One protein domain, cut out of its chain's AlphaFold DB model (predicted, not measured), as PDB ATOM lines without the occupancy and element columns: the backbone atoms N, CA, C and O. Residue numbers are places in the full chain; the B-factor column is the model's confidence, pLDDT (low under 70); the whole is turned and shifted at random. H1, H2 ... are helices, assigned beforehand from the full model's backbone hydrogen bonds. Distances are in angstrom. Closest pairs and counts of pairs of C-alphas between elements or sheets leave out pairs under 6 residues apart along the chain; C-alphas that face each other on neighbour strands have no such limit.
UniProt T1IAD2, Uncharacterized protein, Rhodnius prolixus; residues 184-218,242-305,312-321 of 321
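This is residues 184 to 218, 242 to 305 and 312 to 321 of the 321 residues of an uncharacterized protein of Rhodnius prolixus (UniProt T1IAD2). Three helices, H1, H2 and H4, lie side by side with H2 between the other two, and H3 packs at a slant across H1 and H4. Beyond H3, on the side away from H2, lie the short helices H5 and H6 and a long run without a named element, residues 289 to 305. The 109 printed residues hold six named helices, H1 to H6 in chain order, and no named strand; the class is all helix. The whole is compact, with a radius of gyration of the C-alphas of 13.3 A and spans of 36 by 32 by 24 A.

H1, residues 184 to 191, begins with C-alpha 184 at (137.586, 222.123, 167.626). H2, residues 200 to 214, is 20.9 A long from first to last C-alpha. H3, residues 244 to 257, is 20.2 A long, and H4, residues 263 to 278, 21.9 A. H5 is residues 285 to 288. H6, residues 312 to 318, ends with C-alpha 318 at (156.305, 209.041, 176.490).

H2, H3 and H4 form an up and down bundle, each helix running against the one before it. H1 and H2, a helical hairpin, touch at Leu 187 and Val 206, their closest C-alphas, 6.1 A apart, at a shallow tilt of 16 degrees. H2 touches H4, the same way at 14 degrees, a shallow tilt; the closest C-alphas, of Arg 211 and Thr 272, are 4.9 A apart. H3 and H4, also a helical hairpin, touch through residues 251 to 257 of H3 alone, closest at the C-alphas of Cys 254 and Ala 269, 4.7 A, with a tilt of 35.3 degrees, only just steep. H3 touches H1 with residues 246 to 250 alone, closest at the C-alphas of Ser 185 and Ser 246, 7.2 A. H6 is near H3; H5 touches no helix. In H2, H3 and H4 every O i to N i+4 pair is within hydrogen-bond range, in H1 3 of 4, in H6 2 of 3; H5 is too short for one.

The C-alphas of Glu 218 and Ser 305 are farthest apart, 40.9 A. Residues 219 to 241 and 306 to 311 are not printed; the C-alpha gaps are 9.4 A and 16.0 A. Of the links printed whole, none is long. Residues 302 to 305 and 312 to 321 have pLDDT under 70.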
ATOM      1  N   LEU A 184     136.589 223.053 167.087       95.62
ATOM      2  CA  LEU A 184     137.586 222.123 167.626       95.62
ATOM      3  C   LEU A 184     138.573 221.648 166.556       95.62
ATOM      4  O   LEU A 184     139.778 221.701 166.787       95.62
ATOM      5  N   SER A 185     138.089 221.252 165.376       95.44
ATOM      6  CA  SER A 185     138.967 220.884 164.257       95.44
ATOM      7  C   SER A 185     139.870 222.047 163.842       95.44
ATOM      8  O   SER A 185     141.074 221.869 163.718       95.44
ATOM      9  N   THR A 186     139.317 223.259 163.733       96.44
ATOM     10  CA  THR A 186     140.098 224.454 163.372       96.44
ATOM     11  C   THR A 186     141.173 224.783 164.416       96.44
ATOM     12  O   THR A 186     142.258 225.224 164.054       96.44
ATOM     13  N   LEU A 187     140.891 224.583 165.709       96.56
ATOM     14  CA  LEU A 187     141.862 224.779 166.793       96.56
ATOM     15  C   LEU A 187     142.992 223.748 166.734       96.56
ATOM     16  O   LEU A 187     144.152 224.112 166.899       96.56
ATOM     17  N   LEU A 188     142.666 222.481 166.465       95.12
ATOM     18  CA  LEU A 188     143.663 221.426 166.275       95.12
ATOM     19  C   LEU A 188     144.577 221.731 165.084       95.12
ATOM     20  O   LEU A 188     145.797 221.645 165.216       95.12
ATOM     21  N   ASP A 189     144.010 222.177 163.964       93.88
ATOM     22  CA  ASP A 189     144.767 222.537 162.758       93.88
ATOM     23  C   ASP A 189     145.724 223.731 162.976       93.88
ATOM     24  O   ASP A 189     146.694 223.894 162.238       93.88
ATOM     25  N   GLN A 190     145.492 224.577 163.990       92.88
ATOM     26  CA  GLN A 190     146.402 225.685 164.328       92.88
ATOM     27  C   GLN A 190     147.671 225.210 165.047       92.88
ATOM     28  O   GLN A 190     148.729 225.836 164.920       92.88
ATOM     29  N   VAL A 191     147.569 224.116 165.806       93.19
ATOM     30  CA  VAL A 191     148.663 223.577 166.627       93.19
ATOM     31  C   VAL A 191     149.305 222.325 166.034       93.19
ATOM     32  O   VAL A 191     150.372 221.919 166.494       93.19
ATOM     33  N   LEU A 192     148.703 221.741 164.998       92.56
ATOM     34  CA  LEU A 192     149.230 220.584 164.286       92.56
ATOM     35  C   LEU A 192     149.719 220.957 162.874       92.56
ATOM     36  O   LEU A 192     149.055 221.720 162.173       92.56
ATOM     37  N   PRO A 193     150.860 220.408 162.413       92.12
ATOM     38  CA  PRO A 193     151.827 219.623 163.186       92.12
ATOM     39  C   PRO A 193     152.513 220.473 164.268       92.12
ATOM     40  O   PRO A 193     152.593 221.699 164.150       92.12
ATOM     41  N   LEU A 194     153.023 219.810 165.305       89.31
ATOM     42  CA  LEU A 194     153.779 220.452 166.377       89.31
ATOM     43  C   LEU A 194     155.040 221.100 165.801       89.31
ATOM     44  O   LEU A 194     155.747 220.489 164.997       89.31
ATOM     45  N   LYS A 195     155.315 222.341 166.209       87.75
ATOM     46  CA  LYS A 195     156.491 223.109 165.775       87.75
ATOM     47  C   LYS A 195     157.333 223.445 166.998       87.75
ATOM     48  O   LYS A 195     156.775 223.892 167.994       87.75
ATOM     49  N   ASP A 196     158.655 223.339 166.878       75.50
ATOM     50  CA  ASP A 196     159.585 223.602 167.990       75.50
ATOM     51  C   ASP A 196     159.478 225.035 168.547       75.50
ATOM     52  O   ASP A 196     159.732 225.268 169.721       75.50
ATOM     53  N   ASN A 197     159.056 225.994 167.716       80.94
ATOM     54  CA  ASN A 197     158.942 227.415 168.061       80.94
ATOM     55  C   ASN A 197     157.478 227.890 168.175       80.94
ATOM     56  O   ASN A 197     157.144 229.022 167.814       80.94
ATOM     57  N   GLN A 198     156.565 227.010 168.598       87.81
ATOM     58  CA  GLN A 198     155.176 227.399 168.843       87.81
ATOM     59  C   GLN A 198     155.085 228.408 169.990       87.81
ATOM     60  O   GLN A 198     155.577 228.173 171.089       87.81
ATOM     61  N   SER A 199     154.411 229.531 169.735       93.38
ATOM     62  CA  SER A 199     154.160 230.541 170.762       93.38
ATOM     63  C   SER A 199     153.380 229.938 171.930       93.38
ATOM     64  O   SER A 199     152.291 229.385 171.745       93.38
ATOM     65  N   THR A 200     153.905 230.112 173.142       95.56
ATOM     66  CA  THR A 200     153.245 229.736 174.397       95.56
ATOM     67  C   THR A 200     151.838 230.331 174.484       95.56
ATOM     68  O   THR A 200     150.903 229.655 174.905       95.56
ATOM     69  N   TYR A 201     151.646 231.566 174.012       95.75
ATOM     70  CA  TYR A 201     150.341 232.227 174.021       95.75
ATOM     71  C   TYR A 201     149.319 231.513 173.133       95.75
ATOM     72  O   TYR A 201     148.168 231.354 173.540       95.75
ATOM     73  N   THR A 202     149.750 231.024 171.966       95.62
ATOM     74  CA  THR A 202     148.916 230.206 171.077       95.62
ATOM     75  C   THR A 202     148.514 228.906 171.759       95.62
ATOM     76  O   THR A 202     147.330 228.577 171.771       95.62
ATOM     77  N   ILE A 203     149.469 228.196 172.370       96.25
ATOM     78  CA  ILE A 203     149.200 226.930 173.070       96.25
ATOM     79  C   ILE A 203     148.170 227.154 174.185       96.25
ATOM     80  O   ILE A 203     147.148 226.471 174.232       96.25
ATOM     81  N   LEU A 204     148.389 228.162 175.035       97.25
ATOM     82  CA  LEU A 204     147.485 228.508 176.136       97.25
ATOM     83  C   LEU A 204     146.083 228.883 175.643       97.25
ATOM     84  O   LEU A 204     145.084 228.444 176.216       97.25
ATOM     85  N   GLY A 205     145.995 229.704 174.595       96.81
ATOM     86  CA  GLY A 205     144.718 230.117 174.024       96.81
ATOM     87  C   GLY A 205     143.939 228.943 173.426       96.81
ATOM     88  O   GLY A 205     142.739 228.808 173.684       96.81
ATOM     89  N   VAL A 206     144.624 228.083 172.668       97.25
ATOM     90  CA  VAL A 206     144.033 226.902 172.027       97.25
ATOM     91  C   VAL A 206     143.565 225.895 173.072       97.25
ATOM     92  O   VAL A 206     142.403 225.495 173.024       97.25
ATOM     93  N   LEU A 207     144.401 225.549 174.056       96.81
ATOM     94  CA  LEU A 207     144.029 224.633 175.140       96.81
ATOM     95  C   LEU A 207     142.824 225.148 175.929       96.81
ATOM     96  O   LEU A 207     141.855 224.415 176.122       96.81
ATOM     97  N   ASN A 208     142.823 226.429 176.308       96.50
ATOM     98  CA  ASN A 208     141.698 227.010 177.037       96.50
ATOM     99  C   ASN A 208     140.387 226.955 176.230       96.50
ATOM    100  O   ASN A 208     139.328 226.673 176.791       96.50
ATOM    101  N   CYS A 209     140.448 227.196 174.915       97.12
ATOM    102  CA  CYS A 209     139.269 227.123 174.056       97.12
ATOM    103  C   CYS A 209     138.806 225.678 173.811       97.12
ATOM    104  O   CYS A 209     137.603 225.418 173.858       97.12
ATOM    105  N   ILE A 210     139.734 224.737 173.586       96.56
ATOM    106  CA  ILE A 210     139.424 223.306 173.454       96.56
ATOM    107  C   ILE A 210     138.734 222.819 174.724       96.56
ATOM    108  O   ILE A 210     137.629 222.288 174.631       96.56
ATOM    109  N   ARG A 211     139.319 223.076 175.901       95.69
ATOM    110  CA  ARG A 211     138.749 222.702 177.202       95.69
ATOM    111  C   ARG A 211     137.292 223.142 177.336       95.69
ATOM    112  O   ARG A 211     136.438 222.321 177.645       95.69
ATOM    113  N   GLY A 212     136.993 224.408 177.036       93.69
ATOM    114  CA  GLY A 212     135.624 224.927 177.116       93.69
ATOM    115  C   GLY A 212     134.636 224.239 176.163       93.69
ATOM    116  O   GLY A 212     133.452 224.156 176.471       93.69
ATOM    117  N   LEU A 213     135.098 223.737 175.015       94.25
ATOM    118  CA  LEU A 213     134.262 223.059 174.017       94.25
ATOM    119  C   LEU A 213     134.097 221.554 174.289       94.25
ATOM    120  O   LEU A 213     133.077 220.984 173.892       94.25
ATOM    121  N   LEU A 214     135.064 220.912 174.958       91.19
ATOM    122  CA  LEU A 214     135.071 219.465 175.212       91.19
ATOM    123  C   LEU A 214     133.825 218.993 175.965       91.19
ATOM    124  O   LEU A 214     133.182 218.040 175.520       91.19
ATOM    125  N   GLY A 215     133.417 219.713 177.015       86.44
ATOM    126  CA  GLY A 215     132.219 219.394 177.805       86.44
ATOM    127  C   GLY A 215     130.902 219.401 177.009       86.44
ATOM    128  O   GLY A 215     129.865 218.964 177.506       86.44
ATOM    129  N   HIS A 216     130.922 219.864 175.753       87.94
ATOM    130  CA  HIS A 216     129.750 219.964 174.885       87.94
ATOM    131  C   HIS A 216     129.773 219.021 173.668       87.94
ATOM    132  O   HIS A 216     128.802 219.016 172.897       87.94
ATOM    133  N   LEU A 217     130.815 218.193 173.514       83.44
ATOM    134  CA  LEU A 217     130.979 217.252 172.395       83.44
ATOM    135  C   LEU A 217     129.867 216.201 172.292       83.44
ATOM    136  O   LEU A 217     129.482 215.809 171.194       83.44
ATOM    137  N   GLU A 218     129.344 215.750 173.430       72.44
ATOM    138  CA  GLU A 218     128.324 214.698 173.490       72.44
ATOM    139  C   GLU A 218     127.000 215.204 174.046       72.44
ATOM    140  O   GLU A 218     126.262 214.451 174.682       72.44
ATOM    141  N   LEU A 242     132.845 214.846 166.339       87.94
ATOM    142  CA  LEU A 242     134.287 214.933 166.184       87.94
ATOM    143  C   LEU A 242     134.831 213.549 165.799       87.94
ATOM    144  O   LEU A 242     134.317 212.525 166.257       87.94
ATOM    145  N   SER A 243     135.829 213.519 164.916       91.00
ATOM    146  CA  SER A 243     136.446 212.256 164.514       91.00
ATOM    147  C   SER A 243     137.206 211.636 165.687       91.00
ATOM    148  O   SER A 243     137.764 212.349 166.522       91.00
ATOM    149  N   THR A 244     137.263 210.305 165.733       90.12
ATOM    150  CA  THR A 244     138.017 209.586 166.763       90.12
ATOM    151  C   THR A 244     139.496 209.974 166.751       90.12
ATOM    152  O   THR A 244     140.068 210.205 167.809       90.12
ATOM    153  N   ASP A 245     140.094 210.140 165.567       91.50
ATOM    154  CA  ASP A 245     141.483 210.596 165.444       91.50
ATOM    155  C   ASP A 245     141.673 212.001 166.034       91.50
ATOM    156  O   ASP A 245     142.645 212.222 166.745       91.50
ATOM    157  N   SER A 246     140.729 212.925 165.833       93.50
ATOM    158  CA  SER A 246     140.790 214.264 166.438       93.50
ATOM    159  C   SER A 246     140.656 214.234 167.964       93.50
ATOM    160  O   SER A 246     141.301 215.022 168.647       93.50
ATOM    161  N   ILE A 247     139.856 213.320 168.521       92.12
ATOM    162  CA  ILE A 247     139.767 213.138 169.979       92.12
ATOM    163  C   ILE A 247     141.099 212.607 170.530       92.12
ATOM    164  O   ILE A 247     141.592 213.115 171.537       92.12
ATOM    165  N   ILE A 248     141.712 211.635 169.843       92.94
ATOM    166  CA  ILE A 248     143.040 211.117 170.201       92.94
ATOM    167  C   ILE A 248     144.098 212.225 170.090       92.94
ATOM    168  O   ILE A 248     144.948 212.333 170.966       92.94
ATOM    169  N   GLN A 249     144.025 213.095 169.076       95.06
ATOM    170  CA  GLN A 249     144.923 214.250 168.953       95.06
ATOM    171  C   GLN A 249     144.827 215.187 170.156       95.06
ATOM    172  O   GLN A 249     145.862 215.600 170.663       95.06
ATOM    173  N   VAL A 250     143.620 215.502 170.644       95.31
ATOM    174  CA  VAL A 250     143.461 216.322 171.859       95.31
ATOM    175  C   VAL A 250     144.133 215.648 173.057       95.31
ATOM    176  O   VAL A 250     144.877 216.306 173.783       95.31
ATOM    177  N   TYR A 251     143.899 214.346 173.246       95.25
ATOM    178  CA  TYR A 251     144.508 213.570 174.328       95.25
ATOM    179  C   TYR A 251     146.046 213.586 174.256       95.25
ATOM    180  O   TYR A 251     146.708 213.976 175.216       95.25
ATOM    181  N   GLU A 252     146.616 213.235 173.099       94.81
ATOM    182  CA  GLU A 252     148.068 213.201 172.881       94.81
ATOM    183  C   GLU A 252     148.712 214.590 172.998       94.81
ATOM    184  O   GLU A 252     149.799 214.707 173.561       94.81
ATOM    185  N   LEU A 253     148.047 215.651 172.523       95.69
ATOM    186  CA  LEU A 253     148.513 217.034 172.687       95.69
ATOM    187  C   LEU A 253     148.603 217.431 174.162       95.69
ATOM    188  O   LEU A 253     149.582 218.061 174.563       95.69
ATOM    189  N   CYS A 254     147.609 217.053 174.974       96.31
ATOM    190  CA  CYS A 254     147.647 217.328 176.407       96.31
ATOM    191  C   CYS A 254     148.854 216.638 177.056       96.31
ATOM    192  O   CYS A 254     149.625 217.311 177.733       96.31
ATOM    193  N   LEU A 255     149.074 215.344 176.791       95.38
ATOM    194  CA  LEU A 255     150.238 214.607 177.309       95.38
ATOM    195  C   LEU A 255     151.575 215.180 176.820       95.38
ATOM    196  O   LEU A 255     152.540 215.273 177.574       95.38
ATOM    197  N   TYR A 256     151.655 215.600 175.560       94.50
ATOM    198  CA  TYR A 256     152.869 216.215 175.032       94.50
ATOM    199  C   TYR A 256     153.217 217.504 175.794       94.50
ATOM    200  O   TYR A 256     154.357 217.704 176.221       94.50
ATOM    201  N   TRP A 257     152.226 218.368 176.028       95.38
ATOM    202  CA  TRP A 257     152.434 219.654 176.691       95.38
ATOM    203  C   TRP A 257     152.539 219.584 178.220       95.38
ATOM    204  O   TRP A 257     152.973 220.568 178.821       95.38
ATOM    205  N   THR A 258     152.268 218.444 178.870       95.94
ATOM    206  CA  THR A 258     152.610 218.276 180.298       95.94
ATOM    207  C   THR A 258     154.116 218.285 180.563       95.94
ATOM    208  O   THR A 258     154.534 218.515 181.693       95.94
ATOM    209  N   HIS A 259     154.937 218.081 179.528       92.81
ATOM    210  CA  HIS A 259     156.399 218.156 179.602       92.81
ATOM    211  C   HIS A 259     156.968 219.501 179.120       92.81
ATOM    212  O   HIS A 259     158.175 219.630 178.920       92.81
ATOM    213  N   HIS A 260     156.114 220.503 178.899       94.75
ATOM    214  CA  HIS A 260     156.543 221.822 178.453       94.75
ATOM    215  C   HIS A 260     157.339 222.563 179.546       94.75
ATOM    216  O   HIS A 260     157.086 222.399 180.736       94.75
ATOM    217  N   LEU A 261     158.288 223.419 179.142       93.75
ATOM    218  CA  LEU A 261     159.147 224.167 180.075       93.75
ATOM    219  C   LEU A 261     158.383 225.238 180.875       93.75
ATOM    220  O   LEU A 261     158.732 225.542 182.011       93.75
ATOM    221  N   ASP A 262     157.340 225.819 180.279       95.38
ATOM    222  CA  ASP A 262     156.455 226.783 180.944       95.38
ATOM    223  C   ASP A 262     155.351 226.079 181.751       95.38
ATOM    224  O   ASP A 262     154.470 225.426 181.185       95.38
ATOM    225  N   HIS A 263     155.355 226.296 183.069       96.62
ATOM    226  CA  HIS A 263     154.352 225.804 184.016       96.62
ATOM    227  C   HIS A 263     152.905 226.214 183.688       96.62
ATOM    228  O   HIS A 263     151.975 225.473 184.017       96.62
ATOM    229  N   ASN A 264     152.684 227.353 183.023       96.75
ATOM    230  CA  ASN A 264     151.342 227.763 182.601       96.75
ATOM    231  C   ASN A 264     150.784 226.813 181.538       96.75
ATOM    232  O   ASN A 264     149.606 226.459 181.577       96.75
ATOM    233  N   VAL A 265     151.635 226.378 180.601       97.31
ATOM    234  CA  VAL A 265     151.259 225.417 179.553       97.31
ATOM    235  C   VAL A 265     150.983 224.054 180.169       97.31
ATOM    236  O   VAL A 265     149.955 223.456 179.859       97.31
ATOM    237  N   VAL A 266     151.836 223.611 181.098       98.00
ATOM    238  CA  VAL A 266     151.627 222.363 181.847       98.00
ATOM    239  C   VAL A 266     150.281 222.392 182.574       98.00
ATOM    240  O   VAL A 266     149.492 221.459 182.452       98.00
ATOM    241  N   THR A 267     149.973 223.490 183.270       98.00
ATOM    242  CA  THR A 267     148.699 223.657 183.986       98.00
ATOM    243  C   THR A 267     147.509 223.608 183.026       98.00
ATOM    244  O   THR A 267     146.582 222.832 183.243       98.00
ATOM    245  N   ALA A 268     147.549 224.361 181.922       97.38
ATOM    246  CA  ALA A 268     146.475 224.363 180.929       97.38
ATOM    247  C   ALA A 268     146.265 222.981 180.280       97.38
ATOM    248  O   ALA A 268     145.124 222.583 180.022       97.38
ATOM    249  N   ALA A 269     147.346 222.238 180.033       98.00
ATOM    250  CA  ALA A 269     147.291 220.886 179.487       98.00
ATOM    251  C   ALA A 269     146.650 219.907 180.480       98.00
ATOM    252  O   ALA A 269     145.744 219.167 180.102       98.00
ATOM    253  N   LEU A 270     147.046 219.957 181.757       98.06
ATOM    254  CA  LEU A 270     146.458 219.137 182.820       98.06
ATOM    255  C   LEU A 270     144.980 219.460 183.053       98.06
ATOM    256  O   LEU A 270     144.174 218.547 183.201       98.06
ATOM    257  N   GLU A 271     144.596 220.736 183.041       97.38
ATOM    258  CA  GLU A 271     143.193 221.141 183.165       97.38
ATOM    259  C   GLU A 271     142.347 220.652 181.980       97.38
ATOM    260  O   GLU A 271     141.212 220.216 182.165       97.38
ATOM    261  N   THR A 272     142.898 220.709 180.764       96.94
ATOM    262  CA  THR A 272     142.228 220.212 179.549       96.94
ATOM    263  C   THR A 272     142.109 218.690 179.568       96.94
ATOM    264  O   THR A 272     141.051 218.151 179.244       96.94
ATOM    265  N   LEU A 273     143.161 217.991 180.006       96.69
ATOM    266  CA  LEU A 273     143.157 216.542 180.180       96.69
ATOM    267  C   LEU A 273     142.149 216.115 181.249       96.69
ATOM    268  O   LEU A 273     141.389 215.176 181.034       96.69
ATOM    269  N   ASN A 274     142.097 216.829 182.375       95.62
ATOM    270  CA  ASN A 274     141.131 216.569 183.434       95.62
ATOM    271  C   ASN A 274     139.689 216.739 182.937       95.62
ATOM    272  O   ASN A 274     138.856 215.886 183.226       95.62
ATOM    273  N   GLU A 275     139.395 217.787 182.161       94.44
ATOM    274  CA  GLU A 275     138.072 217.976 181.543       94.44
ATOM    275  C   GLU A 275     137.728 216.819 180.591       94.44
ATOM    276  O   GLU A 275     136.648 216.231 180.687       94.44
ATOM    277  N   LEU A 276     138.673 216.433 179.723       93.12
ATOM    278  CA  LEU A 276     138.501 215.322 178.785       93.12
ATOM    279  C   LEU A 276     138.221 213.998 179.505       93.12
ATOM    280  O   LEU A 276     137.357 213.243 179.072       93.12
ATOM    281  N   LEU A 277     138.945 213.701 180.583       92.25
ATOM    282  CA  LEU A 277     138.823 212.434 181.311       92.25
ATOM    283  C   LEU A 277     137.660 212.423 182.310       92.25
ATOM    284  O   LEU A 277     137.134 211.351 182.607       92.25
ATOM    285  N   SER A 278     137.228 213.587 182.803       91.50
ATOM    286  CA  SER A 278     136.066 213.706 183.698       91.50
ATOM    287  C   SER A 278     134.742 213.503 182.958       91.50
ATOM    288  O   SER A 278     133.770 213.036 183.548       91.50
ATOM    289  N   SER A 279     134.688 213.857 181.672       85.88
ATOM    290  CA  SER A 279     133.530 213.642 180.795       85.88
ATOM    291  C   SER A 279     133.985 213.103 179.431       85.88
ATOM    292  O   SER A 279     133.900 213.814 178.426       85.88
ATOM    293  N   PRO A 280     134.488 211.855 179.376       85.12
ATOM    294  CA  PRO A 280     135.104 211.320 178.173       85.12
ATOM    295  C   PRO A 280     134.058 211.097 177.085       85.12
ATOM    296  O   PRO A 280     133.020 210.486 177.355       85.12
ATOM    297  N   PRO A 281     134.338 211.510 175.834       86.50
ATOM    298  CA  PRO A 281     133.519 211.097 174.712       86.50
ATOM    299  C   PRO A 281     133.415 209.567 174.665       86.50
ATOM    300  O   PRO A 281     134.413 208.864 174.846       86.50
ATOM    301  N   SER A 282     132.233 209.041 174.359       85.56
ATOM    302  CA  SER A 282     131.915 207.612 174.238       85.56
ATOM    303  C   SER A 282     132.882 206.822 173.349       85.56
ATOM    304  O   SER A 282     133.062 205.622 173.541       85.56
ATOM    305  N   GLN A 283     133.532 207.490 172.394       85.56
ATOM    306  CA  GLN A 283     134.540 206.897 171.514       85.56
ATOM    307  C   GLN A 283     135.910 206.709 172.183       85.56
ATOM    308  O   GLN A 283     136.668 205.841 171.764       85.56
ATOM    309  N   LEU A 284     136.249 207.521 173.190       87.25
ATOM    310  CA  LEU A 284     137.581 207.562 173.797       87.25
ATOM    311  C   LEU A 284     137.769 206.473 174.857       87.25
ATOM    312  O   LEU A 284     138.812 205.823 174.888       87.25
ATOM    313  N   LEU A 285     136.759 206.247 175.701       87.38
ATOM    314  CA  LEU A 285     136.868 205.321 176.830       87.38
ATOM    315  C   LEU A 285     137.237 203.880 176.409       87.38
ATOM    316  O   LEU A 285     138.162 203.324 177.000       87.38
ATOM    317  N   PRO A 286     136.616 203.274 175.372       88.44
ATOM    318  CA  PRO A 286     136.998 201.931 174.931       88.44
ATOM    319  C   PRO A 286     138.435 201.849 174.406       88.44
ATOM    320  O   PRO A 286     139.054 200.793 174.487       88.44
ATOM    321  N   LEU A 287     138.964 202.949 173.859       88.44
ATOM    322  CA  LEU A 287     140.323 202.999 173.325       88.44
ATOM    323  C   LEU A 287     141.364 203.106 174.437       88.44
ATOM    324  O   LEU A 287     142.376 202.417 174.371       88.44
ATOM    325  N   LEU A 288     141.093 203.917 175.466       87.12
ATOM    326  CA  LEU A 288     141.957 204.037 176.648       87.12
ATOM    327  C   LEU A 288     142.028 202.730 177.448       87.12
ATOM    328  O   LEU A 288     143.077 202.392 177.979       87.12
ATOM    329  N   LEU A 289     140.921 201.984 177.515       87.88
ATOM    330  CA  LEU A 289     140.848 200.703 178.230       87.88
ATOM    331  C   LEU A 289     141.302 199.500 177.386       87.88
ATOM    332  O   LEU A 289     141.310 198.371 177.879       87.88
ATOM    333  N   SER A 290     141.641 199.704 176.111       88.31
ATOM    334  CA  SER A 290     142.097 198.623 175.241       88.31
ATOM    335  C   SER A 290     143.522 198.197 175.589       88.31
ATOM    336  O   SER A 290     144.443 199.011 175.576       88.31
ATOM    337  N   ASN A 291     143.742 196.888 175.741       80.00
ATOM    338  CA  ASN A 291     145.076 196.307 175.940       80.00
ATOM    339  C   ASN A 291     146.040 196.558 174.763       80.00
ATOM    340  O   ASN A 291     147.245 196.373 174.906       80.00
ATOM    341  N   THR A 292     145.529 196.945 173.589       75.62
ATOM    342  CA  THR A 292     146.355 197.262 172.410       75.62
ATOM    343  C   THR A 292     146.836 198.714 172.382       75.62
ATOM    344  O   THR A 292     147.675 199.055 171.548       75.62
ATOM    345  N   GLY A 293     146.274 199.585 173.230       72.12
ATOM    346  CA  GLY A 293     146.488 201.031 173.182       72.12
ATOM    347  C   GLY A 293     146.103 201.667 171.837       72.12
ATOM    348  O   GLY A 293     145.398 201.076 171.012       72.12
ATOM    349  N   PHE A 294     146.595 202.888 171.594       75.56
ATOM    350  CA  PHE A 294     146.301 203.662 170.379       75.56
ATOM    351  C   PHE A 294     147.079 203.202 169.128       75.56
ATOM    352  O   PHE A 294     146.758 203.620 168.012       75.56
ATOM    353  N   GLY A 295     148.078 202.326 169.273       77.69
ATOM    354  CA  GLY A 295     148.879 201.749 168.185       77.69
ATOM    355  C   GLY A 295     149.878 202.713 167.523       77.69
ATOM    356  O   GLY A 295     151.069 202.425 167.492       77.69
ATOM    357  N   ARG A 296     149.419 203.856 166.993       82.75
ATOM    358  CA  ARG A 296     150.263 204.911 166.390       82.75
ATOM    359  C   ARG A 296     149.913 206.287 166.952       82.75
ATOM    360  O   ARG A 296     148.754 206.532 167.257       82.75
ATOM    361  N   SER A 297     150.864 207.209 167.024       86.00
ATOM    362  CA  SER A 297     150.530 208.592 167.380       86.00
ATOM    363  C   SER A 297     149.792 209.302 166.233       86.00
ATOM    364  O   SER A 297     150.026 209.003 165.056       86.00
ATOM    365  N   ARG A 298     148.858 210.198 166.574       89.75
ATOM    366  CA  ARG A 298     148.128 211.086 165.646       89.75
ATOM    367  C   ARG A 298     148.689 212.511 165.626       89.75
ATOM    368  O   ARG A 298     148.256 213.310 164.789       89.75
ATOM    369  N   ILE A 299     149.633 212.827 166.511       88.94
ATOM    370  CA  ILE A 299     150.414 214.063 166.471       88.94
ATOM    371  C   ILE A 299     151.731 213.826 165.721       88.94
ATOM    372  O   ILE A 299     152.378 212.789 165.856       88.94
ATOM    373  N   SER A 300     152.134 214.786 164.893       84.88
ATOM    374  CA  SER A 300     153.436 214.775 164.224       84.88
ATOM    375  C   SER A 300     154.224 216.019 164.610       84.88
ATOM    376  O   SER A 300     153.664 217.108 164.723       84.88
ATOM    377  N   VAL A 301     155.528 215.846 164.825       77.75
ATOM    378  CA  VAL A 301     156.466 216.943 165.081       77.75
ATOM    379  C   VAL A 301     157.133 217.299 163.760       77.75
ATOM    380  O   VAL A 301     157.768 216.451 163.130       77.75
ATOM    381  N   ALA A 302     156.959 218.537 163.307       69.75
ATOM    382  CA  ALA A 302     157.613 219.037 162.111       69.75
ATOM    383  C   ALA A 302     159.091 219.304 162.428       69.75
ATOM    384  O   ALA A 302     159.439 220.371 162.922       69.75
ATOM    385  N   SER A 303     159.963 218.331 162.155       48.34
ATOM    386  CA  SER A 303     161.407 218.512 162.313       48.34
ATOM    387  C   SER A 303     161.908 219.600 161.360       48.34
ATOM    388  O   SER A 303     161.900 219.415 160.140       48.34
ATOM    389  N   ALA A 304     162.391 220.719 161.903       39.81
ATOM    390  CA  ALA A 304     163.289 221.589 161.156       39.81
ATOM    391  C   ALA A 304     164.555 220.782 160.827       39.81
ATOM    392  O   ALA A 304     165.101 220.073 161.672       39.81
ATOM    393  N   SER A 305     165.011 220.844 159.581       39.81
ATOM    394  CA  SER A 305     166.215 220.168 159.110       39.81
ATOM    395  C   SER A 305     167.461 220.661 159.856       39.81
ATOM    396  O   SER A 305     168.138 221.571 159.390       39.81
ATOM    397  N   SER A 312     160.558 207.852 165.865       41.69
ATOM    398  CA  SER A 312     159.137 207.664 166.188       41.69
ATOM    399  C   SER A 312     158.885 206.744 167.395       41.69
ATOM    400  O   SER A 312     157.802 206.783 167.975       41.69
ATOM    401  N   GLY A 313     159.880 205.953 167.812       34.03
ATOM    402  CA  GLY A 313     159.826 205.131 169.018       34.03
ATOM    403  C   GLY A 313     159.860 205.931 170.323       34.03
ATOM    404  O   GLY A 313     159.313 205.464 171.316       34.03
ATOM    405  N   THR A 314     160.435 207.139 170.349       35.19
ATOM    406  CA  THR A 314     160.527 207.910 171.599       35.19
ATOM    407  C   THR A 314     159.210 208.603 171.950       35.19
ATOM    408  O   THR A 314     158.838 208.591 173.116       35.19
ATOM    409  N   LEU A 315     158.434 209.090 170.968       40.16
ATOM    410  CA  LEU A 315     157.058 209.552 171.229       40.16
ATOM    411  C   LEU A 315     156.183 208.417 171.786       40.16
ATOM    412  O   LEU A 315     155.410 208.642 172.709       40.16
ATOM    413  N   SER A 316     156.350 207.185 171.290       34.50
ATOM    414  CA  SER A 316     155.634 206.022 171.831       34.50
ATOM    415  C   SER A 316     156.042 205.679 173.267       34.50
ATOM    416  O   SER A 316     155.235 205.102 173.986       34.50
ATOM    417  N   MET A 317     157.263 206.019 173.690       33.81
ATOM    418  CA  MET A 317     157.739 205.761 175.053       33.81
ATOM    419  C   MET A 317     157.214 206.781 176.071       33.81
ATOM    420  O   MET A 317     157.065 206.439 177.237       33.81
ATOM    421  N   TYR A 318     156.894 208.002 175.634       37.81
ATOM    422  CA  TYR A 318     156.305 209.041 176.490       37.81
ATOM    423  C   TYR A 318     154.765 208.997 176.547       37.81
ATOM    424  O   TYR A 318     154.176 209.647 177.400       37.81
ATOM    425  N   ILE A 319     154.112 208.228 175.664       40.00
ATOM    426  CA  ILE A 319     152.639 208.106 175.574       40.00
ATOM    427  C   ILE A 319     152.110 206.827 176.268       40.00
ATOM    428  O   ILE A 319     150.903 206.633 176.372       40.00
ATOM    429  N   LEU A 320     152.987 205.956 176.778       32.91
ATOM    430  CA  LEU A 320     152.599 204.733 177.488       32.91
ATOM    431  C   LEU A 320     152.706 204.905 179.009       32.91
ATOM    432  O   LEU A 320     153.711 204.526 179.608       32.91
ATOM    433  N   PHE A 321     151.634 205.428 179.604       39.69
ATOM    434  CA  PHE A 321     151.138 205.030 180.923       39.69
ATOM    435  C   PHE A 321     149.610 205.001 180.894       39.69
ATOM    436  O   PHE A 321     149.019 205.932 180.299       39.69
TER     437      PHE A 321